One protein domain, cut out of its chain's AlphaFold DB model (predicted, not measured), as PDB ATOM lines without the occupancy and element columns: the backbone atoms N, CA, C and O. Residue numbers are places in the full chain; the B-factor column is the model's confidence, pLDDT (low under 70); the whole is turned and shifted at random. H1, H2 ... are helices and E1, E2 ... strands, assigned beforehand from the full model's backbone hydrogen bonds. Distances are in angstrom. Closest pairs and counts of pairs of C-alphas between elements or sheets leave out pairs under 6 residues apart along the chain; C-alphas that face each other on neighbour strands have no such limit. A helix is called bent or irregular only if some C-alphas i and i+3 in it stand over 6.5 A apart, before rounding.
ATOM      1  N   ALA A  72      58.113 -51.358  82.954       79.88
ATOM      2  CA  ALA A  72      58.339 -49.913  83.030       79.88
ATOM      3  C   ALA A  72      58.283 -49.210  81.659       79.88
ATOM      4  O   ALA A  72      57.908 -48.039  81.578       79.88
ATOM      5  N   LYS A  73      58.682 -49.896  80.581       83.12
ATOM      6  CA  LYS A  73      58.513 -49.408  79.208       83.12
ATOM      7  C   LYS A  73      57.094 -49.658  78.704       83.12
ATOM      8  O   LYS A  73      56.549 -48.752  78.084       83.12
ATOM      9  N   LEU A  74      56.498 -50.814  79.010       86.75
ATOM     10  CA  LEU A  74      55.118 -51.133  78.622       86.75
ATOM     11  C   LEU A  74      54.128 -50.078  79.132       86.75
ATOM     12  O   LEU A  74      53.330 -49.572  78.355       86.75
ATOM     13  N   LEU A  75      54.263 -49.641  80.388       88.06
ATOM     14  CA  LEU A  75      53.433 -48.585  80.990       88.06
ATOM     15  C   LEU A  75      53.430 -47.254  80.218       88.06
ATOM     16  O   LEU A  75      52.527 -46.448  80.411       88.06
ATOM     17  N   LYS A  76      54.445 -46.995  79.381       86.94
ATOM     18  CA  LYS A  76      54.521 -45.790  78.537       86.94
ATOM     19  C   LYS A  76      53.822 -45.954  77.187       86.94
ATOM     20  O   LYS A  76      53.648 -44.957  76.497       86.94
ATOM     21  N   VAL A  77      53.536 -47.192  76.795       87.19
ATOM     22  CA  VAL A  77      52.904 -47.556  75.520       87.19
ATOM     23  C   VAL A  77      51.394 -47.716  75.687       87.19
ATOM     24  O   VAL A  77      50.662 -47.441  74.748       87.19
ATOM     25  N   LEU A  78      50.941 -48.127  76.875       90.12
ATOM     26  CA  LEU A  78      49.521 -48.242  77.205       90.12
ATOM     27  C   LEU A  78      48.871 -46.858  77.285       90.12
ATOM     28  O   LEU A  78      49.365 -45.973  77.996       90.12
ATOM     29  N   ASN A  79      47.763 -46.691  76.574       89.62
ATOM     30  CA  ASN A  79      47.003 -45.451  76.515       89.62
ATOM     31  C   ASN A  79      45.898 -45.427  77.574       89.62
ATOM     32  O   ASN A  79      45.650 -44.377  78.175       89.62
ATOM     33  N   ASP A  80      45.274 -46.576  77.844       93.38
ATOM     34  CA  ASP A  80      44.169 -46.676  78.791       93.38
ATOM     35  C   ASP A  80      44.640 -46.637  80.263       93.38
ATOM     36  O   ASP A  80      45.746 -47.052  80.626       93.38
ATOM     37  N   GLU A  81      43.831 -46.048  81.147       92.69
ATOM     38  CA  GLU A  81      44.157 -45.933  82.575       92.69
ATOM     39  C   GLU A  81      43.991 -47.267  83.308       92.69
ATOM     40  O   GLU A  81      44.896 -47.669  84.044       92.69
ATOM     41  N   GLN A  82      42.911 -47.999  83.040       93.25
ATOM     42  CA  GLN A  82      42.651 -49.298  83.654       93.25
ATOM     43  C   GLN A  82      43.685 -50.338  83.201       93.25
ATOM     44  O   GLN A  82      44.186 -51.116  84.014       93.25
ATOM     45  N   MET A  83      44.096 -50.317  81.930       94.38
ATOM     46  CA  MET A  83      45.190 -51.162  81.436       94.38
ATOM     47  C   MET A  83      46.522 -50.854  82.123       94.38
ATOM     48  O   MET A  83      47.277 -51.777  82.443       94.38
ATOM     49  N   ARG A  84      46.811 -49.581  82.420       94.56
ATOM     50  CA  ARG A  84      48.003 -49.203  83.200       94.56
ATOM     51  C   ARG A  84      47.926 -49.689  84.645       94.56
ATOM     52  O   ARG A  84      48.937 -50.164  85.160       94.56
ATOM     53  N   GLU A  85      46.763 -49.629  85.287       94.44
ATOM     54  CA  GLU A  85      46.558 -50.207  86.624       94.44
ATOM     55  C   GLU A  85      46.760 -51.728  86.622       94.44
ATOM     56  O   GLU A  85      47.514 -52.255  87.444       94.44
ATOM     57  N   ASN A  86      46.184 -52.428  85.640       95.38
ATOM     58  CA  ASN A  86      46.383 -53.866  85.446       95.38
ATOM     59  C   ASN A  86      47.870 -54.203  85.241       95.38
ATOM     60  O   ASN A  86      48.388 -55.159  85.822       95.38
ATOM     61  N   ALA A  87      48.587 -53.397  84.456       95.25
ATOM     62  CA  ALA A  87      50.020 -53.557  84.233       95.25
ATOM     63  C   ALA A  87      50.846 -53.362  85.513       95.25
ATOM     64  O   ALA A  87      51.808 -54.099  85.732       95.25
ATOM     65  N   LEU A  88      50.484 -52.393  86.361       95.00
ATOM     66  CA  LEU A  88      51.130 -52.178  87.660       95.00
ATOM     67  C   LEU A  88      50.911 -53.373  88.589       95.00
ATOM     68  O   LEU A  88      51.881 -53.882  89.149       95.00
ATOM     69  N   TYR A  89      49.678 -53.875  88.682       95.94
ATOM     70  CA  TYR A  89      49.368 -55.081  89.451       95.94
ATOM     71  C   TYR A  89      50.204 -56.284  88.987       95.94
ATOM     72  O   TYR A  89      50.827 -56.966  89.802       95.94
ATOM     73  N   LEU A  90      50.289 -56.524  87.676       96.56
ATOM     74  CA  LEU A  90      51.092 -57.615  87.115       96.56
ATOM     75  C   LEU A  90      52.595 -57.424  87.359       96.56
ATOM     76  O   LEU A  90      53.302 -58.399  87.611       96.56
ATOM     77  N   ALA A  91      53.089 -56.186  87.324       94.94
ATOM     78  CA  ALA A  91      54.469 -55.888  87.690       94.94
ATOM     79  C   ALA A  91      54.748 -56.243  89.160       94.94
ATOM     80  O   ALA A  91      55.786 -56.833  89.454       94.94
ATOM     81  N   GLU A  92      53.812 -55.966  90.075       95.81
ATOM     82  CA  GLU A  92      53.914 -56.403  91.472       95.81
ATOM     83  C   GLU A  92      53.906 -57.933  91.599       95.81
ATOM     84  O   GLU A  92      54.714 -58.475  92.354       95.81
ATOM     85  N   GLN A  93      53.068 -58.643  90.832       97.31
ATOM     86  CA  GLN A  93      53.072 -60.114  90.809       97.31
ATOM     87  C   GLN A  93      54.424 -60.672  90.339       97.31
ATOM     88  O   GLN A  93      54.932 -61.638  90.909       97.31
ATOM     89  N   LEU A  94      55.053 -60.048  89.339       96.19
ATOM     90  CA  LEU A  94      56.395 -60.428  88.890       96.19
ATOM     91  C   LEU A  94      57.455 -60.170  89.969       96.19
ATOM     92  O   LEU A  94      58.348 -60.994  90.152       96.19
ATOM     93  N   GLU A  95      57.360 -59.075  90.721       95.88
ATOM     94  CA  GLU A  95      58.268 -58.830  91.847       95.88
ATOM     95  C   GLU A  95      58.055 -59.840  92.984       95.88
ATOM     96  O   GLU A  95      59.032 -60.347  93.536       95.88
ATOM     97  N   GLN A  96      56.809 -60.226  93.277       96.50
ATOM     98  CA  GLN A  96      56.517 -61.309  94.221       96.50
ATOM     99  C   GLN A  96      57.106 -62.643  93.749       96.50
ATOM    100  O   GLN A  96      57.767 -63.328  94.531       96.50
ATOM    101  N   LEU A  97      56.967 -62.973  92.461       97.12
ATOM    102  CA  LEU A  97      57.528 -64.186  91.863       97.12
ATOM    103  C   LEU A  97      59.046 -64.303  92.083       97.12
ATOM    104  O   LEU A  97      59.548 -65.404  92.298       97.12
ATOM    105  N   ARG A  98      59.787 -63.183  92.090       96.00
ATOM    106  CA  ARG A  98      61.240 -63.178  92.371       96.00
ATOM    107  C   ARG A  98      61.586 -63.650  93.783       96.00
ATOM    108  O   ARG A  98      62.722 -64.059  94.016       96.00
ATOM    109  N   THR A  99      60.648 -63.545  94.719       95.94
ATOM    110  CA  THR A  99      60.860 -63.892  96.131       95.94
ATOM    111  C   THR A  99      60.552 -65.352  96.440       95.94
ATOM    112  O   THR A  99      61.008 -65.863  97.462       95.94
ATOM    113  N   PHE A 100      59.812 -66.035  95.562       95.69
ATOM    114  CA  PHE A 100      59.417 -67.419  95.782       95.69
ATOM    115  C   PHE A 100      60.544 -68.403  95.476       95.69
ATOM    116  O   PHE A 100      61.293 -68.275  94.506       95.69
ATOM    117  N   ASN A 101      60.616 -69.433  96.314       94.00
ATOM    118  CA  ASN A 101      61.404 -70.641  96.101       94.00
ATOM    119  C   ASN A 101      60.503 -71.866  95.880       94.00
ATOM    120  O   ASN A 101      60.883 -72.742  95.115       94.00
ATOM    121  N   ASP A 102      59.322 -71.941  96.493       95.12
ATOM    122  CA  ASP A 102      58.420 -73.089  96.355       95.12
ATOM    123  C   ASP A 102      57.756 -73.162  94.966       95.12
ATOM    124  O   ASP A 102      57.087 -72.229  94.513       95.12
ATOM    125  N   CYS A 103      57.908 -74.308  94.296       94.62
ATOM    126  CA  CYS A 103      57.317 -74.573  92.988       94.62
ATOM    127  C   CYS A 103      55.783 -74.477  92.956       94.62
ATOM    128  O   CYS A 103      55.244 -74.065  91.929       94.62
ATOM    129  N   TYR A 104      55.078 -74.805  94.046       94.62
ATOM    130  CA  TYR A 104      53.612 -74.729  94.078       94.62
ATOM    131  C   TYR A 104      53.117 -73.281  94.148       94.62
ATOM    132  O   TYR A 104      52.183 -72.918  93.436       94.62
ATOM    133  N   GLN A 105      53.779 -72.432  94.940       96.06
ATOM    134  CA  GLN A 105      53.485 -70.993  94.991       96.06
ATOM    135  C   GLN A 105      53.751 -70.315  93.645       96.06
ATOM    136  O   GLN A 105      52.942 -69.512  93.178       96.06
ATOM    137  N   ILE A 106      54.858 -70.684  92.993       97.44
ATOM    138  CA  ILE A 106      55.189 -70.227  91.640       97.44
ATOM    139  C   ILE A 106      54.094 -70.637  90.646       97.44
ATOM    140  O   ILE A 106      53.617 -69.794  89.888       97.44
ATOM    141  N   ALA A 107      53.685 -71.911  90.657       95.94
ATOM    142  CA  ALA A 107      52.644 -72.437  89.778       95.94
ATOM    143  C   ALA A 107      51.328 -71.665  89.935       95.94
ATOM    144  O   ALA A 107      50.783 -71.157  88.954       95.94
ATOM    145  N   GLN A 108      50.876 -71.512  91.180       95.56
ATOM    146  CA  GLN A 108      49.631 -70.831  91.503       95.56
ATOM    147  C   GLN A 108      49.649 -69.362  91.063       95.56
ATOM    148  O   GLN A 108      48.696 -68.916  90.431       95.56
ATOM    149  N   LEU A 109      50.724 -68.617  91.350       97.50
ATOM    150  CA  LEU A 109      50.828 -67.209  90.958       97.50
ATOM    151  C   LEU A 109      50.785 -67.043  89.435       97.50
ATOM    152  O   LEU A 109      50.078 -66.165  88.937       97.50
ATOM    153  N   LEU A 110      51.514 -67.879  88.688       97.44
ATOM    154  CA  LEU A 110      51.536 -67.809  87.224       97.44
ATOM    155  C   LEU A 110      50.168 -68.134  86.616       97.44
ATOM    156  O   LEU A 110      49.686 -67.379  85.771       97.44
ATOM    157  N   GLU A 111      49.527 -69.220  87.056       95.06
ATOM    158  CA  GLU A 111      48.200 -69.617  86.572       95.06
ATOM    159  C   GLU A 111      47.137 -68.558  86.907       95.06
ATOM    160  O   GLU A 111      46.336 -68.196  86.044       95.06
ATOM    161  N   GLN A 112      47.167 -67.995  88.120       95.56
ATOM    162  CA  GLN A 112      46.247 -66.932  88.534       95.56
ATOM    163  C   GLN A 112      46.471 -65.628  87.765       95.56
ATOM    164  O   GLN A 112      45.500 -65.022  87.319       95.56
ATOM    165  N   SER A 113      47.723 -65.210  87.564       97.31
ATOM    166  CA  SER A 113      48.040 -63.973  86.835       97.31
ATOM    167  C   SER A 113      47.624 -64.062  85.368       97.31
ATOM    168  O   SER A 113      47.066 -63.114  84.820       97.31
ATOM    169  N   LEU A 114      47.839 -65.211  84.722       95.56
ATOM    170  CA  LEU A 114      47.403 -65.427  83.341       95.56
ATOM    171  C   LEU A 114      45.881 -65.548  83.227       95.56
ATOM    172  O   LEU A 114      45.306 -65.026  82.272       95.56
ATOM    173  N   SER A 115      45.217 -66.171  84.210       93.62
ATOM    174  CA  SER A 115      43.752 -66.149  84.291       93.62
ATOM    175  C   SER A 115      43.241 -64.719  84.421       93.62
ATOM    176  O   SER A 115      42.377 -64.326  83.650       93.62
ATOM    177  N   PHE A 116      43.827 -63.925  85.321       96.19
ATOM    178  CA  PHE A 116      43.481 -62.516  85.497       96.19
ATOM    179  C   PHE A 116      43.573 -61.753  84.175       96.19
ATOM    180  O   PHE A 116      42.601 -61.117  83.789       96.19
ATOM    181  N   ILE A 117      44.686 -61.882  83.440       95.81
ATOM    182  CA  ILE A 117      44.844 -61.222  82.136       95.81
ATOM    183  C   ILE A 117      43.760 -61.674  81.160       95.81
ATOM    184  O   ILE A 117      43.152 -60.836  80.505       95.81
ATOM    185  N   ARG A 118      43.496 -62.980  81.052       91.81
ATOM    186  CA  ARG A 118      42.466 -63.514  80.151       91.81
ATOM    187  C   ARG A 118      41.078 -62.968  80.485       91.81
ATOM    188  O   ARG A 118      40.313 -62.686  79.563       91.81
ATOM    189  N   ASP A 119      40.787 -62.800  81.768       93.62
ATOM    190  CA  ASP A 119      39.475 -62.414  82.278       93.62
ATOM    191  C   ASP A 119      39.274 -60.877  82.307       93.62
ATOM    192  O   ASP A 119      38.185 -60.421  82.649       93.62
ATOM    193  N   ILE A 120      40.274 -60.072  81.897       94.94
ATOM    194  CA  ILE A 120      40.104 -58.625  81.652       94.94
ATOM    195  C   ILE A 120      39.012 -58.425  80.596       94.94
ATOM    196  O   ILE A 120      39.158 -58.872  79.451       94.94
ATOM    197  N   ASP A 121      37.944 -57.729  80.978       92.00
ATOM    198  CA  ASP A 121      36.916 -57.283  80.048       92.00
ATOM    199  C   ASP A 121      37.441 -56.096  79.238       92.00
ATOM    200  O   ASP A 121      37.962 -55.128  79.789       92.00
ATOM    201  N   VAL A 122      37.338 -56.212  77.919       91.00
ATOM    202  CA  VAL A 122      37.760 -55.188  76.956       91.00
ATOM    203  C   VAL A 122      36.565 -54.584  76.230       91.00
ATOM    204  O   VAL A 122      36.755 -53.855  75.269       91.00
ATOM    205  N   GLU A 123      35.338 -54.926  76.634       87.06
ATOM    206  CA  GLU A 123      34.088 -54.343  76.129       87.06
ATOM    207  C   GLU A 123      33.930 -54.387  74.591       87.06
ATOM    208  O   GLU A 123      33.216 -53.577  73.995       87.06
ATOM    209  N   GLU A 124      34.565 -55.364  73.932       82.12
ATOM    210  CA  GLU A 124      34.666 -55.464  72.466       82.12
ATOM    211  C   GLU A 124      35.331 -54.235  71.795       82.12
ATOM    212  O   GLU A 124      34.981 -53.860  70.664       82.12
ATOM    213  N   ASP A 125      36.288 -53.614  72.489       90.31
ATOM    214  CA  ASP A 125      37.153 -52.536  72.010       90.31
ATOM    215  C   ASP A 125      38.511 -53.083  71.533       90.31
ATOM    216  O   ASP A 125      39.205 -53.816  72.243       90.31
ATOM    217  N   PHE A 126      38.887 -52.750  70.296       90.75
ATOM    218  CA  PHE A 126      40.097 -53.284  69.669       90.75
ATOM    219  C   PHE A 126      41.392 -52.671  70.203       90.75
ATOM    220  O   PHE A 126      42.413 -53.359  70.205       90.75
ATOM    221  N   GLU A 127      41.373 -51.421  70.666       91.44
ATOM    222  CA  GLU A 127      42.540 -50.804  71.295       91.44
ATOM    223  C   GLU A 127      42.807 -51.487  72.639       91.44
ATOM    224  O   GLU A 127      43.923 -51.950  72.885       91.44
ATOM    225  N   LEU A 128      41.763 -51.674  73.457       93.62
ATOM    226  CA  LEU A 128      41.867 -52.402  74.726       93.62
ATOM    227  C   LEU A 128      42.259 -53.870  74.521       93.62
ATOM    228  O   LEU A 128      43.088 -54.396  75.264       93.62
ATOM    229  N   GLN A 129      41.720 -54.541  73.501       93.81
ATOM    230  CA  GLN A 129      42.125 -55.907  73.163       93.81
ATOM    231  C   GLN A 129      43.599 -55.976  72.745       93.81
ATOM    232  O   GLN A 129      44.316 -56.881  73.173       93.81
ATOM    233  N   HIS A 130      44.078 -55.014  71.955       91.94
ATOM    234  CA  HIS A 130      45.488 -54.933  71.590       91.94
ATOM    235  C   HIS A 130      46.377 -54.714  72.827       91.94
ATOM    236  O   HIS A 130      47.368 -55.422  73.011       91.94
ATOM    237  N   GLU A 131      45.998 -53.808  73.730       93.00
ATOM    238  CA  GLU A 131      46.709 -53.583  74.994       93.00
ATOM    239  C   GLU A 131      46.706 -54.822  75.906       93.00
ATOM    240  O   GLU A 131      47.744 -55.174  76.476       93.00
ATOM    241  N   LYS A 132      45.587 -55.552  75.985       95.00
ATOM    242  CA  LYS A 132      45.480 -56.838  76.694       95.00
ATOM    243  C   LYS A 132      46.432 -57.888  76.121       95.00
ATOM    244  O   LYS A 132      47.116 -58.578  76.882       95.00
ATOM    245  N   ILE A 133      46.516 -57.995  74.794       92.62
ATOM    246  CA  ILE A 133      47.459 -58.886  74.107       92.62
ATOM    247  C   ILE A 133      48.897 -58.491  74.457       92.62
ATOM    248  O   ILE A 133      49.692 -59.361  74.817       92.62
ATOM    249  N   LEU A 134      49.236 -57.198  74.444       91.62
ATOM    250  CA  LEU A 134      50.560 -56.730  74.860       91.62
ATOM    251  C   LEU A 134      50.860 -57.102  76.318       91.62
ATOM    252  O   LEU A 134      51.946 -57.616  76.591       91.62
ATOM    253  N   LEU A 135      49.919 -56.900  77.245       93.88
ATOM    254  CA  LEU A 135      50.078 -57.285  78.653       93.88
ATOM    255  C   LEU A 135      50.366 -58.775  78.810       93.88
ATOM    256  O   LEU A 135      51.318 -59.150  79.497       93.88
ATOM    257  N   HIS A 136      49.580 -59.610  78.133       94.62
ATOM    258  CA  HIS A 136      49.737 -61.058  78.125       94.62
ATOM    259  C   HIS A 136      51.143 -61.482  77.671       94.62
ATOM    260  O   HIS A 136      51.847 -62.198  78.390       94.62
ATOM    261  N   HIS A 137      51.590 -60.977  76.519       92.31
ATOM    262  CA  HIS A 137      52.897 -61.310  75.950       92.31
ATOM    263  C   HIS A 137      54.044 -60.865  76.860       92.31
ATOM    264  O   HIS A 137      54.934 -61.652  77.193       92.31
ATOM    265  N   HIS A 138      54.005 -59.622  77.339       92.31
ATOM    266  CA  HIS A 138      55.065 -59.091  78.191       92.31
ATOM    267  C   HIS A 138      55.121 -59.786  79.550       92.31
ATOM    268  O   HIS A 138      56.224 -60.044  80.040       92.31
ATOM    269  N   PHE A 139      53.975 -60.124  80.150       95.44
ATOM    270  CA  PHE A 139      53.934 -60.885  81.397       95.44
ATOM    271  C   PHE A 139      54.649 -62.229  81.246       95.44
ATOM    272  O   PHE A 139      55.562 -62.518  82.017       95.44
ATOM    273  N   ILE A 140      54.307 -63.003  80.210       95.50
ATOM    274  CA  ILE A 140      54.907 -64.318  79.949       95.50
ATOM    275  C   ILE A 140      56.426 -64.221  79.776       95.50
ATOM    276  O   ILE A 140      57.177 -64.964  80.414       95.50
ATOM    277  N   LEU A 141      56.892 -63.297  78.932       93.56
ATOM    278  CA  LEU A 141      58.317 -63.172  78.622       93.56
ATOM    279  C   LEU A 141      59.129 -62.713  79.846       93.56
ATOM    280  O   LEU A 141      60.213 -63.243  80.097       93.56
ATOM    281  N   ASN A 142      58.603 -61.781  80.648       94.56
ATOM    282  CA  ASN A 142      59.266 -61.344  81.881       94.56
ATOM    283  C   ASN A 142      59.224 -62.439  82.964       94.56
ATOM    284  O   ASN A 142      60.231 -62.663  83.641       94.56
ATOM    285  N   ALA A 143      58.109 -63.164  83.103       96.12
ATOM    286  CA  ALA A 143      57.998 -64.294  84.021       96.12
ATOM    287  C   ALA A 143      59.039 -65.373  83.698       96.12
ATOM    288  O   ALA A 143      59.759 -65.818  84.590       96.12
ATOM    289  N   ALA A 144      59.200 -65.736  82.423       95.69
ATOM    290  CA  ALA A 144      60.193 -66.719  81.998       95.69
ATOM    291  C   ALA A 144      61.626 -66.332  82.394       95.69
ATOM    292  O   ALA A 144      62.363 -67.159  82.932       95.69
ATOM    293  N   GLN A 145      62.013 -65.065  82.212       93.06
ATOM    294  CA  GLN A 145      63.323 -64.572  82.652       93.06
ATOM    295  C   GLN A 145      63.526 -64.719  84.164       93.06
ATOM    296  O   GLN A 145      64.613 -65.092  84.612       93.06
ATOM    297  N   ILE A 146      62.483 -64.450  84.954       95.31
ATOM    298  CA  ILE A 146      62.520 -64.620  86.409       95.31
ATOM    299  C   ILE A 146      62.675 -66.099  86.763       95.31
ATOM    300  O   ILE A 146      63.584 -66.439  87.521       95.31
ATOM    301  N   ILE A 147      61.868 -66.986  86.170       96.44
ATOM    302  CA  ILE A 147      61.933 -68.438  86.395       96.44
ATOM    303  C   ILE A 147      63.325 -68.996  86.074       96.44
ATOM    304  O   ILE A 147      63.864 -69.810  86.833       96.44
ATOM    305  N   HIS A 148      63.960 -68.529  84.996       92.81
ATOM    306  CA  HIS A 148      65.334 -68.913  84.668       92.81
ATOM    307  C   HIS A 148      66.322 -68.535  85.778       92.81
ATOM    308  O   HIS A 148      67.180 -69.350  86.124       92.81
ATOM    309  N   ALA A 149      66.159 -67.367  86.404       93.00
ATOM    310  CA  ALA A 149      67.079 -66.837  87.411       93.00
ATOM    311  C   ALA A 149      66.865 -67.377  88.840       93.00
ATOM    312  O   ALA A 149      67.842 -67.611  89.553       93.00
ATOM    313  N   ILE A 150      65.619 -67.584  89.279       94.62
ATOM    314  CA  ILE A 150      65.314 -67.952  90.677       94.62
ATOM    315  C   ILE A 150      65.711 -69.394  91.009       94.62
ATOM    316  O   ILE A 150      65.777 -70.263  90.142       94.62
ATOM    317  N   ASN A 151      65.958 -69.697  92.280       93.75
ATOM    318  CA  ASN A 151      66.219 -71.065  92.721       93.75
ATOM    319  C   ASN A 151      64.926 -71.714  93.230       93.75
ATOM    320  O   ASN A 151      64.395 -71.282  94.245       93.75
ATOM    321  N   ILE A 152      64.467 -72.768  92.549       94.12
ATOM    322  CA  ILE A 152      63.194 -73.434  92.855       94.12
ATOM    323  C   ILE A 152      63.426 -74.667  93.736       94.12
ATOM    324  O   ILE A 152      64.320 -75.472  93.469       94.12
ATOM    325  N   GLU A 153      62.620 -74.821  94.776       94.19
ATOM    326  CA  GLU A 153      62.444 -76.035  95.562       94.19
ATOM    327  C   GLU A 153      61.401 -76.924  94.885       94.19
ATOM    328  O   GLU A 153      60.334 -76.470  94.486       94.19
ATOM    329  N   VAL A 154      61.756 -78.192  94.704       92.44
ATOM    330  CA  VAL A 154      60.987 -79.166  93.920       92.44
ATOM    331  C   VAL A 154      60.277 -80.160  94.836       92.44
ATOM    332  O   VAL A 154      60.782 -80.420  95.938       92.44
ATOM    333  N   PRO A 155      59.161 -80.767  94.386       88.62
ATOM    334  CA  PRO A 155      58.462 -81.781  95.163       88.62
ATOM    335  C   PRO A 155      59.398 -82.943  95.512       88.62
ATOM    336  O   PRO A 155      60.132 -83.442  94.659       88.62
ATOM    337  N   GLN A 156      59.373 -83.367  96.775       87.06
ATOM    338  CA  GLN A 156      60.164 -84.494  97.279       87.06
ATOM    339  C   GLN A 156      59.341 -85.788  97.222       87.06
ATOM    340  O   GLN A 156      59.061 -86.396  98.251       87.06
ATOM    341  N   ASP A 157      58.901 -86.167  96.023       88.06
ATOM    342  CA  ASP A 157      58.162 -87.411  95.777       88.06
ATOM    343  C   ASP A 157      58.984 -88.421  94.957       88.06
ATOM    344  O   ASP A 157      60.130 -88.157  94.576       88.06
ATOM    345  N   ASP A 158      58.404 -89.595  94.681       85.75
ATOM    346  CA  ASP A 158      59.110 -90.699  94.012       85.75
ATOM    347  C   ASP A 158      59.530 -90.372  92.566       85.75
ATOM    348  O   ASP A 158      60.312 -91.118  91.966       85.75
ATOM    349  N   ARG A 159      59.054 -89.255  91.989       88.25
ATOM    350  CA  ARG A 159      59.499 -88.779  90.670       88.25
ATOM    351  C   ARG A 159      60.901 -88.196  90.711       88.25
ATOM    352  O   ARG A 159      61.564 -88.192  89.679       88.25
ATOM    353  N   GLN A 160      61.337 -87.713  91.879       88.75
ATOM    354  CA  GLN A 160      62.649 -87.093  92.084       88.75
ATOM    355  C   GLN A 160      62.946 -86.001  91.040       88.75
ATOM    356  O   GLN A 160      64.035 -85.939  90.465       88.75
ATOM    357  N   LEU A 161      61.952 -85.144  90.769       92.12
ATOM    358  CA  LEU A 161      62.071 -84.084  89.771       92.12
ATOM    359  C   LEU A 161      63.235 -83.150  90.112       92.12
ATOM    360  O   LEU A 161      63.387 -82.699  91.243       92.12
ATOM    361  N   SER A 162      64.035 -82.797  89.113       93.31
ATOM    362  CA  SER A 162      65.087 -81.795  89.265       93.31
ATOM    363  C   SER A 162      64.554 -80.379  89.037       93.31
ATOM    364  O   SER A 162      63.591 -80.154  88.299       93.31
ATOM    365  N   LYS A 163      65.255 -79.384  89.593       94.62
ATOM    366  CA  LYS A 163      64.950 -77.954  89.385       94.62
ATOM    367  C   LYS A 163      64.887 -77.592  87.901       94.62
ATOM    368  O   LYS A 163      64.048 -76.805  87.483       94.62
ATOM    369  N   ARG A 164      65.781 -78.187  87.106       93.69
ATOM    370  CA  ARG A 164      65.877 -77.964  85.661       93.69
ATOM    371  C   ARG A 164      64.641 -78.477  84.926       93.69
ATOM    372  O   ARG A 164      64.127 -77.778  84.063       93.69
ATOM    373  N   GLN A 165      64.149 -79.656  85.299       94.44
ATOM    374  CA  GLN A 165      62.955 -80.251  84.697       94.44
ATOM    375  C   GLN A 165      61.701 -79.428  85.009       94.44
ATOM    376  O   GLN A 165      60.924 -79.146  84.102       94.44
ATOM    377  N   VAL A 166      61.539 -78.977  86.259       95.62
ATOM    378  CA  VAL A 166      60.407 -78.119  86.653       95.62
ATOM    379  C   VAL A 166      60.443 -76.779  85.913       95.62
ATOM    380  O   VAL A 166      59.434 -76.368  85.348       95.62
ATOM    381  N   LYS A 167      61.609 -76.122  85.835       95.94
ATOM    382  CA  LYS A 167      61.761 -74.878  85.062       95.94
ATOM    383  C   LYS A 167      61.461 -75.065  83.575       95.94
ATOM    384  O   LYS A 167      60.743 -74.249  83.011       95.94
ATOM    385  N   SER A 168      61.981 -76.130  82.957       94.69
ATOM    386  CA  SER A 168      61.722 -76.429  81.540       94.69
ATOM    387  C   SER A 168      60.229 -76.663  81.296       94.69
ATOM    388  O   SER A 168      59.686 -76.113  80.347       94.69
ATOM    389  N   PHE A 169      59.522 -77.358  82.196       95.19
ATOM    390  CA  PHE A 169      58.069 -77.505  82.083       95.19
ATOM    391  C   PHE A 169      57.335 -76.159  82.155       95.19
ATOM    392  O   PHE A 169      56.514 -75.849  81.292       95.19
ATOM    393  N   ILE A 170      57.649 -75.335  83.158       96.19
ATOM    394  CA  ILE A 170      57.009 -74.024  83.334       96.19
ATOM    395  C   ILE A 170      57.229 -73.145  82.097       96.19
ATOM    396  O   ILE A 170      56.285 -72.540  81.601       96.19
ATOM    397  N   VAL A 171      58.461 -73.077  81.588       95.81
ATOM    398  CA  VAL A 171      58.829 -72.125  80.534       95.81
ATOM    399  C   VAL A 171      58.529 -72.655  79.128       95.81
ATOM    400  O   VAL A 171      57.831 -71.989  78.365       95.81
ATOM    401  N   GLU A 172      59.038 -73.836  78.773       93.56
ATOM    402  CA  GLU A 172      58.975 -74.368  77.403       93.56
ATOM    403  C   GLU A 172      57.646 -75.066  77.092       93.56
ATOM    404  O   GLU A 172      57.300 -75.202  75.919       93.56
ATOM    405  N   ILE A 173      56.897 -75.496  78.115       93.06
ATOM    406  CA  ILE A 173      55.584 -76.127  77.934       93.06
ATOM    407  C   ILE A 173      54.467 -75.159  78.304       93.06
ATOM    408  O   ILE A 173      53.736 -74.718  77.423       93.06
ATOM    409  N   PHE A 174      54.330 -74.799  79.581       94.38
ATOM    410  CA  PHE A 174      53.180 -74.021  80.042       94.38
ATOM    411  C   PHE A 174      53.174 -72.593  79.483       94.38
ATOM    412  O   PHE A 174      52.274 -72.235  78.727       94.38
ATOM    413  N   LEU A 175      54.185 -71.776  79.796       95.38
ATOM    414  CA  LEU A 175      54.238 -70.374  79.365       95.38
ATOM    415  C   LEU A 175      54.245 -70.244  77.838       95.38
ATOM    416  O   LEU A 175      53.568 -69.383  77.280       95.38
ATOM    417  N   LYS A 176      54.961 -71.138  77.152       93.88
ATOM    418  CA  LYS A 176      54.996 -71.181  75.690       93.88
ATOM    419  C   LYS A 176      53.651 -71.551  75.072       93.88
ATOM    420  O   LYS A 176      53.262 -70.945  74.076       93.88
ATOM    421  N   GLN A 177      52.915 -72.482  75.674       91.25
ATOM    422  CA  GLN A 177      51.552 -72.801  75.255       91.25
ATOM    423  C   GLN A 177      50.601 -71.625  75.455       91.25
ATOM    424  O   GLN A 177      49.726 -71.406  74.618       91.25
ATOM    425  N   GLN A 178      50.751 -70.884  76.551       92.00
ATOM    426  CA  GLN A 178      49.942 -69.695  76.811       92.00
ATOM    427  C   GLN A 178      50.232 -68.626  75.754       92.00
ATOM    428  O   GLN A 178      49.294 -68.101  75.167       92.00
ATOM    429  N   LEU A 179      51.509 -68.404  75.422       91.81
ATOM    430  CA  LEU A 179      51.939 -67.439  74.409       91.81
ATOM    431  C   LEU A 179      51.457 -67.796  72.995       91.81
ATOM    432  O   LEU A 179      50.848 -66.978  72.322       91.81
ATOM    433  N   LEU A 180      51.726 -69.024  72.540       88.25
ATOM    434  CA  LEU A 180      51.428 -69.453  71.168       88.25
ATOM    435  C   LEU A 180      49.970 -69.909  70.986       88.25
ATOM    436  O   LEU A 180      49.510 -70.112  69.860       88.25
ATOM    437  N   GLY A 181      49.224 -70.102  72.076       87.56
ATOM    438  CA  GLY A 181      47.816 -70.479  72.053       87.56
ATOM    439  C   GLY A 181      47.554 -71.747  71.234       87.56
ATOM    440  O   GLY A 181      48.103 -72.815  71.501       87.56
ATOM    441  N   GLN A 182      46.691 -71.636  70.224       84.56
ATOM    442  CA  GLN A 182      46.336 -72.752  69.337       84.56
ATOM    443  C   GLN A 182      47.459 -73.143  68.361       84.56
ATOM    444  O   GLN A 182      47.384 -74.213  67.766       84.56
ATOM    445  N   ALA A 183      48.482 -72.297  68.194       82.88
ATOM    446  CA  ALA A 183      49.637 -72.579  67.348       82.88
ATOM    447  C   ALA A 183      50.699 -73.433  68.057       82.88
ATOM    448  O   ALA A 183      51.640 -73.880  67.408       82.88
ATOM    449  N   PHE A 184      50.586 -73.641  69.371       86.38
ATOM    450  CA  PHE A 184      51.565 -74.398  70.142       86.38
ATOM    451  C   PHE A 184      51.593 -75.876  69.736       86.38
ATOM    452  O   PHE A 184      50.586 -76.578  69.829       86.38
ATOM    453  N   GLN A 185      52.773 -76.367  69.354       81.12
ATOM    454  CA  GLN A 185      52.994 -77.752  68.949       81.12
ATOM    455  C   GLN A 185      54.169 -78.341  69.740       81.12
ATOM    456  O   GLN A 185      55.314 -78.312  69.299       81.12
ATOM    457  N   ALA A 186      53.879 -78.893  70.920       75.62
ATOM    458  CA  ALA A 186      54.867 -79.639  71.709       75.62
ATOM    459  C   ALA A 186      54.712 -81.157  71.614       75.62
ATOM    460  O   ALA A 186      55.580 -81.883  72.096       75.62
ATOM    461  N   THR A 187      53.632 -81.660  71.013       79.31
ATOM    462  CA  THR A 187      53.443 -83.104  70.841       79.31
ATOM    463  C   THR A 187      54.583 -83.682  70.010       79.31
ATOM    464  O   THR A 187      54.897 -83.175  68.933       79.31
ATOM    465  N   VAL A 188      55.193 -84.761  70.503       73.75
ATOM    466  CA  VAL A 188      56.283 -85.441  69.795       73.75
ATOM    467  C   VAL A 188      55.789 -85.898  68.416       73.75
ATOM    468  O   VAL A 188      54.866 -86.711  68.324       73.75
ATOM    469  N   ARG A 189      56.416 -85.405  67.342       70.06
ATOM    470  CA  ARG A 189      56.089 -85.820  65.967       70.06
ATOM    471  C   ARG A 189      56.427 -87.299  65.758       70.06
ATOM    472  O   ARG A 189      57.397 -87.802  66.321       70.06
ATOM    473  N   GLN A 190      55.648 -88.005  64.937       65.75
ATOM    474  CA  GLN A 190      55.808 -89.456  64.732       65.75
ATOM    475  C   GLN A 190      57.170 -89.856  64.135       65.75
ATOM    476  O   GLN A 190      57.660 -90.963  64.367       65.75
ATOM    477  N   ASP A 191      57.784 -88.959  63.373       62.16
ATOM    478  CA  ASP A 191      59.089 -89.110  62.733       62.16
ATOM    479  C   ASP A 191      60.262 -88.685  63.631       62.16
ATOM    480  O   ASP A 191      61.427 -88.923  63.287       62.16
ATOM    481  N   ALA A 192      59.976 -88.103  64.801       72.12
ATOM    482  CA  ALA A 192      60.986 -87.581  65.701       72.12
ATOM    483  C   ALA A 192      61.985 -88.674  66.105       72.12
ATOM    484  O   ALA A 192      61.625 -89.793  66.486       72.12
ATOM    485  N   ALA A 193      63.276 -88.330  66.075       77.12
ATOM    486  CA  ALA A 193      64.356 -89.261  66.398       77.12
ATOM    487  C   ALA A 193      64.189 -89.895  67.790       77.12
ATOM    488  O   ALA A 193      64.533 -91.063  67.977       77.12
ATOM    489  N   VAL A 194      63.593 -89.164  68.736       78.44
ATOM    490  CA  VAL A 194      63.307 -89.641  70.093       78.44
ATOM    491  C   VAL A 194      62.396 -90.872  70.120       78.44
ATOM    492  O   VAL A 194      62.629 -91.792  70.904       78.44
ATOM    493  N   LEU A 195      61.429 -90.974  69.202       81.25
ATOM    494  CA  LEU A 195      60.525 -92.126  69.122       81.25
ATOM    495  C   LEU A 195      61.221 -93.400  68.628       81.25
ATOM    496  O   LEU A 195      60.668 -94.492  68.762       81.25
ATOM    497  N   LYS A 196      62.446 -93.297  68.092       83.00
ATOM    498  CA  LYS A 196      63.262 -94.464  67.724       83.00
ATOM    499  C   LYS A 196      63.871 -95.151  68.948       83.00
ATOM    500  O   LYS A 196      64.224 -96.328  68.851       83.00
ATOM    501  N   HIS A 197      63.984 -94.461  70.085       84.00
ATOM    502  CA  HIS A 197      64.556 -95.035  71.299       84.00
ATOM    503  C   HIS A 197      63.645 -96.150  71.868       84.00
ATOM    504  O   HIS A 197      62.419 -95.985  71.884       84.00
ATOM    505  N   PRO A 198      64.194 -97.288  72.351       84.81
ATOM    506  CA  PRO A 198      63.399 -98.470  72.710       84.81
ATOM    507  C   PRO A 198      62.284 -98.224  73.732       84.81
ATOM    508  O   PRO A 198      61.203 -98.803  73.597       84.81
ATOM    509  N   ILE A 199      62.516 -97.353  74.725       87.06
ATOM    510  CA  ILE A 199      61.499 -97.033  75.740       87.06
ATOM    511  C   ILE A 199      60.261 -96.382  75.114       87.06
ATOM    512  O   ILE A 199      59.147 -96.757  75.462       87.06
ATOM    513  N   PHE A 200      60.437 -95.488  74.136       87.94
ATOM    514  CA  PHE A 200      59.334 -94.830  73.439       87.94
ATOM    515  C   PHE A 200      58.683 -95.783  72.444       87.94
ATOM    516  O   PHE A 200      57.470 -95.982  72.476       87.94
ATOM    517  N   LYS A 201      59.504 -96.435  71.613       85.75
ATOM    518  CA  LYS A 201      59.042 -97.303  70.527       85.75
ATOM    519  C   LYS A 201      58.204 -98.487  71.011       85.75
ATOM    520  O   LYS A 201      57.230 -98.839  70.346       85.75
ATOM    521  N   TYR A 202      58.598 -99.117  72.120       86.50
ATOM    522  CA  TYR A 202      57.991-100.369  72.581       86.50
ATOM    523  C   TYR A 202      57.199-100.226  73.882       86.50
ATOM    524  O   TYR A 202      56.069-100.704  73.941       86.50
ATOM    525  N   TYR A 203      57.766 -99.597  74.918       89.00
ATOM    526  CA  TYR A 203      57.122 -99.548  76.236       89.00
ATOM    527  C   TYR A 203      56.070 -98.440  76.314       89.00
ATOM    528  O   TYR A 203      54.885 -98.737  76.419       89.00
ATOM    529  N   LEU A 204      56.472 -97.173  76.179       88.44
ATOM    530  CA  LEU A 204      55.554 -96.038  76.285       88.44
ATOM    531  C   LEU A 204      54.488 -96.077  75.196       88.44
ATOM    532  O   LEU A 204      53.333 -95.848  75.513       88.44
ATOM    533  N   LYS A 205      54.814 -96.457  73.953       85.81
ATOM    534  CA  LYS A 205      53.794 -96.636  72.906       85.81
ATOM    535  C   LYS A 205      52.720 -97.660  73.294       85.81
ATOM    536  O   LYS A 205      51.558 -97.482  72.944       85.81
ATOM    537  N   ARG A 206      53.091 -98.732  74.002       85.56
ATOM    538  CA  ARG A 206      52.134 -99.727  74.504       85.56
ATOM    539  C   ARG A 206      51.325 -99.166  75.670       85.56
ATOM    540  O   ARG A 206      50.104 -99.245  75.632       85.56
ATOM    541  N   GLU A 207      51.986 -98.587  76.670       85.69
ATOM    542  CA  GLU A 207      51.307 -98.029  77.847       85.69
ATOM    543  C   GLU A 207      50.399 -96.848  77.479       85.69
ATOM    544  O   GLU A 207      49.316 -96.711  78.037       85.69
ATOM    545  N   GLN A 208      50.765 -96.049  76.477       83.38
ATOM    546  CA  GLN A 208      49.964 -94.934  75.970       83.38
ATOM    547  C   GLN A 208      48.607 -95.394  75.427       83.38
ATOM    548  O   GLN A 208      47.632 -94.654  75.540       83.38
ATOM    549  N   LYS A 209      48.506 -96.618  74.886       77.50
ATOM    550  CA  LYS A 209      47.220 -97.182  74.445       77.50
ATOM    551  C   LYS A 209      46.262 -97.461  75.601       77.50
ATOM    552  O   LYS A 209      45.063 -97.465  75.374       77.50
ATOM    553  N   ALA A 210      46.783 -97.711  76.802       73.38
ATOM    554  CA  ALA A 210      45.981 -98.041  77.978       73.38
ATOM    555  C   ALA A 210      45.787 -96.843  78.922       73.38
ATOM    556  O   ALA A 210      44.721 -96.671  79.499       73.38
ATOM    557  N   ALA A 211      46.825 -96.026  79.111       71.56
ATOM    558  CA  ALA A 211      46.827 -94.894  80.037       71.56
ATOM    559  C   ALA A 211      46.523 -93.550  79.352       71.56
ATOM    560  O   ALA A 211      46.252 -92.570  80.039       71.56
ATOM    561  N   HIS A 212      46.549 -93.500  78.014       77.38
ATOM    562  CA  HIS A 212      46.151 -92.350  77.193       77.38
ATOM    563  C   HIS A 212      46.870 -91.027  77.499       77.38
ATOM    564  O   HIS A 212      46.342 -89.952  77.222       77.38
ATOM    565  N   PHE A 213      48.094 -91.095  78.020       83.88
ATOM    566  CA  PHE A 213      48.923 -89.920  78.266       83.88
ATOM    567  C   PHE A 213      49.414 -89.253  76.967       83.88
ATOM    568  O   PHE A 213      49.552 -89.887  75.914       83.88
ATOM    569  N   GLY A 214      49.721 -87.959  77.051       83.81
ATOM    570  CA  GLY A 214      50.414 -87.196  76.013       83.81
ATOM    571  C   GLY A 214      51.933 -87.276  76.166       83.81
ATOM    572  O   GLY A 214      52.444 -87.421  77.276       83.81
ATOM    573  N   LEU A 215      52.656 -87.171  75.049       88.44
ATOM    574  CA  LEU A 215      54.111 -87.017  75.033       88.44
ATOM    575  C   LEU A 215      54.453 -85.640  74.482       88.44
ATOM    576  O   LEU A 215      54.109 -85.349  73.334       88.44
ATOM    577  N   LEU A 216      55.138 -84.827  75.281       88.31
ATOM    578  CA  LEU A 216      55.547 -83.477  74.905       88.31
ATOM    579  C   LEU A 216      57.059 -83.357  74.898       88.31
ATOM    580  O   LEU A 216      57.714 -83.812  75.831       88.31
ATOM    581  N   GLN A 217      57.607 -82.724  73.874       86.94
ATOM    582  CA  GLN A 217      59.038 -82.530  73.722       86.94
ATOM    583  C   GLN A 217      59.421 -81.087  74.040       86.94
ATOM    584  O   GLN A 217      58.889 -80.158  73.437       86.94
ATOM    585  N   SER A 218      60.374 -80.918  74.954       88.12
ATOM    586  CA  SER A 218      61.146 -79.682  75.099       88.12
ATOM    587  C   SER A 218      62.529 -79.850  74.466       88.12
ATOM    588  O   SER A 218      62.840 -80.904  73.898       88.12
ATOM    589  N   ALA A 219      63.386 -78.833  74.557       82.50
ATOM    590  CA  ALA A 219      64.735 -78.918  74.007       82.50
ATOM    591  C   ALA A 219      65.577 -80.035  74.658       82.50
ATOM    592  O   ALA A 219      66.519 -80.540  74.045       82.50
ATOM    593  N   GLU A 220      65.254 -80.438  75.892       85.62
ATOM    594  CA  GLU A 220      66.070 -81.385  76.664       85.62
ATOM    595  C   GLU A 220      65.324 -82.595  77.208       85.62
ATOM    596  O   GLU A 220      65.947 -83.628  77.453       85.62
ATOM    597  N   PHE A 221      64.012 -82.482  77.402       90.81
ATOM    598  CA  PHE A 221      63.227 -83.499  78.082       90.81
ATOM    599  C   PHE A 221      62.027 -83.921  77.246       90.81
ATOM    600  O   PHE A 221      61.521 -83.169  76.411       90.81
ATOM    601  N   VAL A 222      61.539 -85.129  77.521       91.81
ATOM    602  CA  VAL A 222      60.195 -85.537  77.113       91.81
ATOM    603  C   VAL A 222      59.314 -85.632  78.345       91.81
ATOM    604  O   VAL A 222      59.599 -86.396  79.267       91.81
ATOM    605  N   PHE A 223      58.230 -84.871  78.352       92.62
ATOM    606  CA  PHE A 223      57.224 -84.896  79.399       92.62
ATOM    607  C   PHE A 223      56.128 -85.892  79.034       92.62
ATOM    608  O   PHE A 223      55.589 -85.867  77.926       92.62
ATOM    609  N   VAL A 224      55.800 -86.771  79.978       91.50
ATOM    610  CA  VAL A 224      54.702 -87.733  79.862       91.50
ATOM    611  C   VAL A 224      53.573 -87.228  80.743       91.50
ATOM    612  O   VAL A 224      53.701 -87.275  81.964       91.50
ATOM    613  N   LEU A 225      52.504 -86.707  80.145       88.94
ATOM    614  CA  LEU A 225      51.408 -86.080  80.884       88.94
ATOM    615  C   LEU A 225      50.162 -86.947  80.871       88.94
ATOM    616  O   LEU A 225      49.651 -87.291  79.803       88.94
ATOM    617  N   ALA A 226      49.650 -87.253  82.058       84.62
ATOM    618  CA  ALA A 226      48.324 -87.813  82.198       84.62
ATOM    619  C   ALA A 226      47.279 -86.835  81.629       84.62
ATOM    620  O   ALA A 226      47.481 -85.617  81.635       84.62
ATOM    621  N   PRO A 227      46.164 -87.347  81.101       73.56
ATOM    622  CA  PRO A 227      45.104 -86.489  80.600       73.56
ATOM    623  C   PRO A 227      44.392 -85.739  81.743       73.56
ATOM    624  O   PRO A 227      43.893 -86.349  82.689       73.56
ATOM    625  N   ASN A 228      44.306 -84.409  81.630       74.19
ATOM    626  CA  ASN A 228      43.547 -83.558  82.547       74.19
ATOM    627  C   ASN A 228      42.125 -83.345  82.011       74.19
ATOM    628  O   ASN A 228      41.901 -82.459  81.194       74.19
ATOM    629  N   PHE A 229      41.165 -84.159  82.451       62.41
ATOM    630  CA  PHE A 229      39.775 -84.049  81.986       62.41
ATOM    631  C   PHE A 229      38.970 -82.959  82.700       62.41
ATOM    632  O   PHE A 229      37.944 -82.516  82.179       62.41
ATOM    633  N   ALA A 230      39.421 -82.513  83.874       59.38
ATOM    634  CA  ALA A 230      38.718 -81.513  84.674       59.38
ATOM    635  C   ALA A 230      38.894 -80.095  84.111       59.38
ATOM    636  O   ALA A 230      37.962 -79.296  84.154       59.38
ATOM    637  N   GLU A 231      40.057 -79.794  83.531       58.12
ATOM    638  CA  GLU A 231      40.360 -78.481  82.961       58.12
ATOM    639  C   GLU A 231      40.579 -78.564  81.447       58.12
ATOM    640  O   GLU A 231      40.966 -79.590  80.898       58.12
ATOM    641  N   ALA A 232      40.347 -77.459  80.738       48.22
ATOM    642  CA  ALA A 232      40.501 -77.411  79.282       48.22
ATOM    643  C   ALA A 232      41.970 -77.463  78.801       48.22
ATOM    644  O   ALA A 232      42.201 -77.549  77.594       48.22
ATOM    645  N   SER A 233      42.955 -77.395  79.709       59.75
ATOM    646  CA  SER A 233      44.385 -77.465  79.386       59.75
ATOM    647  C   SER A 233      45.071 -78.608  80.134       59.75
ATOM    648  O   SER A 233      45.128 -78.631  81.361       59.75
ATOM    649  N   ALA A 234      45.670 -79.533  79.381       61.06
ATOM    650  CA  ALA A 234      46.517 -80.593  79.928       61.06
ATOM    651  C   ALA A 234      47.892 -80.087  80.410       61.06
ATOM    652  O   ALA A 234      48.671 -80.865  80.952       61.06
ATOM    653  N   PHE A 235      48.203 -78.801  80.211       79.00
ATOM    654  CA  PHE A 235      49.538 -78.233  80.421       79.00
ATOM    655  C   PHE A 235      49.696 -77.458  81.736       79.00
ATOM    656  O   PHE A 235      50.729 -76.822  81.927       79.00
ATOM    657  N   GLY A 236      48.701 -77.484  82.630       88.69
ATOM    658  CA  GLY A 236      48.761 -76.778  83.916       88.69
ATOM    659  C   GLY A 236      49.978 -77.187  84.752       88.69
ATOM    660  O   GLY A 236      50.275 -78.376  84.900       88.69
ATOM    661  N   ILE A 237      50.675 -76.201  85.317       93.38
ATOM    662  CA  ILE A 237      51.831 -76.414  86.193       93.38
ATOM    663  C   ILE A 237      51.365 -77.107  87.471       93.38
ATOM    664  O   ILE A 237      51.964 -78.101  87.884       93.38
ATOM    665  N   THR A 238      50.277 -76.622  88.075       91.44
ATOM    666  CA  THR A 238      49.727 -77.203  89.306       91.44
ATOM    667  C   THR A 238      49.341 -78.659  89.076       91.44
ATOM    668  O   THR A 238      49.688 -79.527  89.879       91.44
ATOM    669  N   TYR A 239      48.693 -78.949  87.944       89.12
ATOM    670  CA  TYR A 239      48.330 -80.311  87.565       89.12
ATOM    671  C   TYR A 239      49.566 -81.206  87.416       89.12
ATOM    672  O   TYR A 239      49.604 -82.268  88.032       89.12
ATOM    673  N   PHE A 240      50.594 -80.758  86.682       92.06
ATOM    674  CA  PHE A 240      51.858 -81.482  86.512       92.06
ATOM    675  C   PHE A 240      52.564 -81.765  87.845       92.06
ATOM    676  O   PHE A 240      53.057 -82.873  88.064       92.06
ATOM    677  N   LEU A 241      52.612 -80.783  88.747       91.38
ATOM    678  CA  LEU A 241      53.293 -80.909  90.034       91.38
ATOM    679  C   LEU A 241      52.505 -81.745  91.044       91.38
ATOM    680  O   LEU A 241      53.130 -82.397  91.876       91.38
ATOM    681  N   LYS A 242      51.171 -81.775  90.975       87.56
ATOM    682  CA  LYS A 242      50.336 -82.497  91.942       87.56
ATOM    683  C   LYS A 242      50.644 -84.000  91.944       87.56
ATOM    684  O   LYS A 242      50.663 -84.655  90.899       87.56
ATOM    685  N   SER A 243      50.817 -84.545  93.144       82.00
ATOM    686  CA  SER A 243      50.809 -85.979  93.423       82.00
ATOM    687  C   SER A 243      49.711 -86.299  94.438       82.00
ATOM    688  O   SER A 243      49.459 -85.527  95.367       82.00
ATOM    689  N   GLU A 244      49.009 -87.411  94.239       72.44
ATOM    690  CA  GLU A 244      48.003 -87.901  95.188       72.44
ATOM    691  C   GLU A 244      48.606 -89.046  95.999       72.44
ATOM    692  O   GLU A 244      49.184 -89.975  95.439       72.44
ATOM    693  N   SER A 245      48.505 -88.962  97.326       56.75
ATOM    694  CA  SER A 245      49.031 -89.968  98.252       56.75
ATOM    695  C   SER A 245      47.881 -90.698  98.947       56.75
ATOM    696  O   SER A 245      47.462 -90.357 100.053       56.75
ATOM    697  N   HIS A 246      47.357 -91.732  98.294       55.56
ATOM    698  CA  HIS A 246      46.477 -92.713  98.931       55.56
ATOM    699  C   HIS A 246      47.046 -94.105  98.692       55.56
ATOM    700  O   HIS A 246      46.930 -94.601  97.582       55.56
ATOM    701  N   ASP A 247      47.677 -94.703  99.713       52.72
ATOM    702  CA  ASP A 247      48.382 -96.006  99.739       52.72
ATOM    703  C   ASP A 247      49.467 -96.255  98.655       52.72
ATOM    704  O   ASP A 247      50.429 -96.979  98.905       52.72
ATOM    705  N   GLN A 248      49.379 -95.622  97.483       63.41
ATOM    706  CA  GLN A 248      50.335 -95.558  96.383       63.41
ATOM    707  C   GLN A 248      50.351 -94.127  95.825       63.41
ATOM    708  O   GLN A 248      49.297 -93.525  95.612       63.41
ATOM    709  N   SER A 249      51.544 -93.577  95.593       73.62
ATOM    710  CA  SER A 249      51.720 -92.275  94.942       73.62
ATOM    711  C   SER A 249      51.175 -92.332  93.510       73.62
ATOM    712  O   SER A 249      51.631 -93.159  92.723       73.62
ATOM    713  N   MET A 250      50.226 -91.458  93.170       82.81
ATOM    714  CA  MET A 250      49.722 -91.269  91.806       82.81
ATOM    715  C   MET A 250      50.223 -89.940  91.237       82.81
ATOM    716  O   MET A 250      50.212 -88.915  91.926       82.81
ATOM    717  N   PHE A 251      50.654 -89.950  89.975       88.12
ATOM    718  CA  PHE A 251      51.290 -88.812  89.310       88.12
ATOM    719  C   PHE A 251      50.531 -88.355  88.073       88.12
ATOM    720  O   PHE A 251      50.099 -89.155  87.253       88.12
ATOM    721  N   ASN A 252      50.477 -87.045  87.864       88.44
ATOM    722  CA  ASN A 252      49.873 -86.462  86.665       88.44
ATOM    723  C   ASN A 252      50.888 -86.156  85.558       88.44
ATOM    724  O   ASN A 252      50.517 -85.917  84.411       88.44
ATOM    725  N   GLY A 253      52.177 -86.171  85.885       90.50
ATOM    726  CA  GLY A 253      53.232 -85.899  84.927       90.50
ATOM    727  C   GLY A 253      54.564 -86.497  85.340       90.50
ATOM    728  O   GLY A 253      54.930 -86.470  86.518       90.50
ATOM    729  N   LEU A 254      55.282 -87.021  84.349       92.12
ATOM    730  CA  LEU A 254      56.632 -87.564  84.470       92.12
ATOM    731  C   LEU A 254      57.575 -86.888  83.483       92.12
ATOM    732  O   LEU A 254      57.143 -86.274  82.505       92.12
ATOM    733  N   VAL A 255      58.872 -87.059  83.724       92.88
ATOM    734  CA  VAL A 255      59.924 -86.514  82.871       92.88
ATOM    735  C   VAL A 255      60.904 -87.609  82.490       92.88
ATOM    736  O   VAL A 255      61.456 -88.294  83.348       92.88
ATOM    737  N   VAL A 256      61.136 -87.743  81.190       90.06
ATOM    738  CA  VAL A 256      62.140 -88.631  80.615       90.06
ATOM    739  C   VAL A 256      63.297 -87.774  80.113       90.06
ATOM    740  O   VAL A 256      63.134 -86.967  79.195       90.06
ATOM    741  N   ASP A 257      64.467 -87.946  80.722       86.69
ATOM    742  CA  ASP A 257      65.710 -87.300  80.310       86.69
ATOM    743  C   ASP A 257      66.442 -88.178  79.293       86.69
ATOM    744  O   ASP A 257      66.982 -89.242  79.594       86.69
ATOM    745  N   LEU A 258      66.467 -87.707  78.049       70.75
ATOM    746  CA  LEU A 258      67.034 -88.449  76.929       70.75
ATOM    747  C   LEU A 258      68.547 -88.669  77.062       70.75
ATOM    748  O   LEU A 258      69.070 -89.604  76.460       70.75
ATOM    749  N   LYS A 259      69.255 -87.862  77.864       73.00
ATOM    750  CA  LYS A 259      70.703 -88.009  78.074       73.00
ATOM    751  C   LYS A 259      71.028 -89.155  79.038       73.00
ATOM    752  O   LYS A 259      72.080 -89.770  78.890       73.00
ATOM    753  N   THR A 260      70.129 -89.477  79.971       65.94
ATOM    754  CA  THR A 260      70.300 -90.546  80.977       65.94
ATOM    755  C   THR A 260      69.594 -91.858  80.613       65.94
ATOM    756  O   THR A 260      69.903 -92.896  81.193       65.94
ATOM    757  N   THR A 261      68.698 -91.863  79.612       60.47
ATOM    758  CA  THR A 261      67.919 -93.049  79.167       60.47
ATOM    759  C   THR A 261      68.705 -94.309  78.768       60.47
ATOM    760  O   THR A 261      68.075 -95.329  78.504       60.47
ATOM    761  N   LEU A 262      70.041 -94.288  78.737       61.75
ATOM    762  CA  LEU A 262      70.868 -95.471  78.461       61.75
ATOM    763  C   LEU A 262      71.193 -96.306  79.716       61.75
ATOM    764  O   LEU A 262      71.696 -97.421  79.583       61.75
ATOM    765  N   GLU A 263      70.911 -95.802  80.919       74.31
ATOM    766  CA  GLU A 263      71.146 -96.524  82.173       74.31
ATOM    767  C   GLU A 263      69.964 -97.449  82.506       74.31
ATOM    768  O   GLU A 263      68.819 -97.008  82.614       74.31
ATOM    769  N   ASN A 264      70.229 -98.749  82.685       79.31
ATOM    770  CA  ASN A 264      69.179 -99.750  82.926       79.31
ATOM    771  C   ASN A 264      68.333 -99.441  84.173       79.31
ATOM    772  O   ASN A 264      67.114 -99.592  84.126       79.31
ATOM    773  N   ASP A 265      68.956 -98.964  85.253       84.62
ATOM    774  CA  ASP A 265      68.259 -98.645  86.506       84.62
ATOM    775  C   ASP A 265      67.283 -97.472  86.326       84.62
ATOM    776  O   ASP A 265      66.147 -97.521  86.800       84.62
ATOM    777  N   TYR A 266      67.681 -96.455  85.555       84.62
ATOM    778  CA  TYR A 266      66.827 -95.316  85.221       84.62
ATOM    779  C   TYR A 266      65.630 -95.730  84.350       84.62
ATOM    780  O   TYR A 266      64.505 -95.280  84.575       84.62
ATOM    781  N   ILE A 267      65.832 -96.637  83.385       84.94
ATOM    782  CA  ILE A 267      64.733 -97.182  82.572       84.94
ATOM    783  C   ILE A 267      63.720 -97.927  83.451       84.94
ATOM    784  O   ILE A 267      62.515 -97.742  83.272       84.94
ATOM    785  N   GLU A 268      64.174 -98.775  84.376       88.12
ATOM    786  CA  GLU A 268      63.273 -99.503  85.279       88.12
ATOM    787  C   GLU A 268      62.525 -98.556  86.227       88.12
ATOM    788  O   GLU A 268      61.321 -98.729  86.435       88.12
ATOM    789  N   GLN A 269      63.182 -97.497  86.711       88.38
ATOM    790  CA  GLN A 269      62.525 -96.442  87.483       88.38
ATOM    791  C   GLN A 269      61.417 -95.749  86.676       88.38
ATOM    792  O   GLN A 269      60.291 -95.644  87.163       88.38
ATOM    793  N   ILE A 270      61.685 -95.340  85.427       88.31
ATOM    794  CA  ILE A 270      60.652 -94.744  84.561       88.31
ATOM    795  C   ILE A 270      59.496 -95.723  84.358       88.31
ATOM    796  O   ILE A 270      58.335 -95.328  84.441       88.31
ATOM    797  N   LYS A 271      59.781 -97.002  84.085       89.81
ATOM    798  CA  LYS A 271      58.724 -98.004  83.892       89.81
ATOM    799  C   LYS A 271      57.817 -98.095  85.116       89.81
ATOM    800  O   LYS A 271      56.600 -98.104  84.935       89.81
ATOM    801  N   ALA A 272      58.392 -98.115  86.320       88.94
ATOM    802  CA  ALA A 272      57.643 -98.125  87.574       88.94
ATOM    803  C   ALA A 272      56.798 -96.852  87.747       88.94
ATOM    804  O   ALA A 272      55.605 -96.943  88.027       88.94
ATOM    805  N   GLN A 273      57.375 -95.677  87.486       89.19
ATOM    806  CA  GLN A 273      56.667 -94.396  87.572       89.19
ATOM    807  C   GLN A 273      55.521 -94.283  86.553       89.19
ATOM    808  O   GLN A 273      54.463 -93.746  86.868       89.19
ATOM    809  N   VAL A 274      55.673 -94.827  85.341       89.06
ATOM    810  CA  VAL A 274      54.602 -94.854  84.323       89.06
ATOM    811  C   VAL A 274      53.398 -95.670  84.797       89.06
ATOM    812  O   VAL A 274      52.262 -95.356  84.442       89.06
ATOM    813  N   LEU A 275      53.607 -96.697  85.625       87.25
ATOM    814  CA  LEU A 275      52.498 -97.443  86.223       87.25
ATOM    815  C   LEU A 275      51.723 -96.610  87.253       87.25
ATOM    816  O   LEU A 275      50.529 -96.846  87.419       87.25
ATOM    817  N   GLN A 276      52.382 -95.625  87.864       87.06
ATOM    818  CA  GLN A 276      51.824 -94.676  88.829       87.06
ATOM    819  C   GLN A 276      51.194 -93.437  88.169       87.06
ATOM    820  O   GLN A 276      50.681 -92.567  88.867       87.06
ATOM    821  N   LEU A 277      51.208 -93.323  86.834       85.81
ATOM    822  CA  LEU A 277      50.493 -92.244  86.153       85.81
ATOM    823  C   LEU A 277      48.984 -92.360  86.378       85.81
ATOM    824  O   LEU A 277      48.411 -93.440  86.219       85.81
TER     825      LEU A 277
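This is residues 72 to 277 of the 559 residues of an uncharacterized protein of Acinetobacter sp. ANC 5054 (UniProt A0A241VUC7). Four long helices, H1 to H4, stand side by side in an up-and-down bundle, and H4 also crosses one face of a small sheet of three strands, E1 E2 E5. H8 covers E5 on the sheet's opposite face, with H6 beside it at the end of the long axis away from H1, while a separate hairpin of strands, E3 and E4, leads into E5. The printed part has 206 residues and is mostly helix, in the order H1 H2 H3 H4 H5 H6 E1 E2 H7 E3 E4 E5 H8; both sheets are antiparallel. It is compact, with a radius of gyration of the C-alphas of 18.9 A, yet elongated, spanning 58 by 34 by 31 A.

H1, residues 81 to 97, touches H3, residues 126 to 149, at a shallow tilt of 12 degrees, the same way; the closest C-alphas, of Leu 94 and Ala 143, are 6.4 A apart. H2, residues 103 to 119, runs opposite ways to both and touches H3 with residues 114 to 118 alone, closest at the C-alphas of Ile 117 and His 136, 6.3 A. H4, residues 163 to 183, touches H3, with the closest C-alphas, of Ala 144 and Val 171, 5.8 A apart. H4 is irregular, with C-alphas 179 and 182 9.2 A apart, and has a kink of 44 degrees near residue 177. H5, residues 193 to 196, is close but not clearly touching H6, residues 198 to 211, which only grazes the sheet. In the sheet, E2, residues 221 to 225, has E1, residues 214 to 217, and E5, residues 253 to 257, as neighbours: N 216 and O 223 are 2.9 A apart, N 224 and O 254 2.9 A. H4 runs across the strands at a height over the sheet of 9.7 A. H7, residues 237 to 241, touches H2, closest at the C-alphas of Ala 107 and Ile 237, 5.4 A. E3, residues 243 to 246, and E4, residues 248 to 251, form a hairpin, with N 244 and O 250 3.0 A apart. H8, residues 264 to 275, runs along E5 on the opposite face from H4. Every O i to N i+4 pair is within hydrogen-bond range in H1, H2, H3, H7 and H8, against 12 of 17 in H4 and 5 of 10 in H6; H5 is too short for one.

H1 begins at C-alpha 81, (44.157, -45.933, 82.575), and measures 24.5 A; H2 measures 24.1 A, H3 35.0 A and H4 27.4 A. H8, 17.2 A, ends at C-alpha 275, (52.498, -97.443, 86.223).

The farthest C-alphas, of Glu 81 and Asn 264, are 59.4 A apart. The printed part has no cut; the links H3 to H4 and E2 to H7 are long. Residues 190 to 191, 229 to 234, 245 to 248 and 260 to 262 have pLDDT under 70.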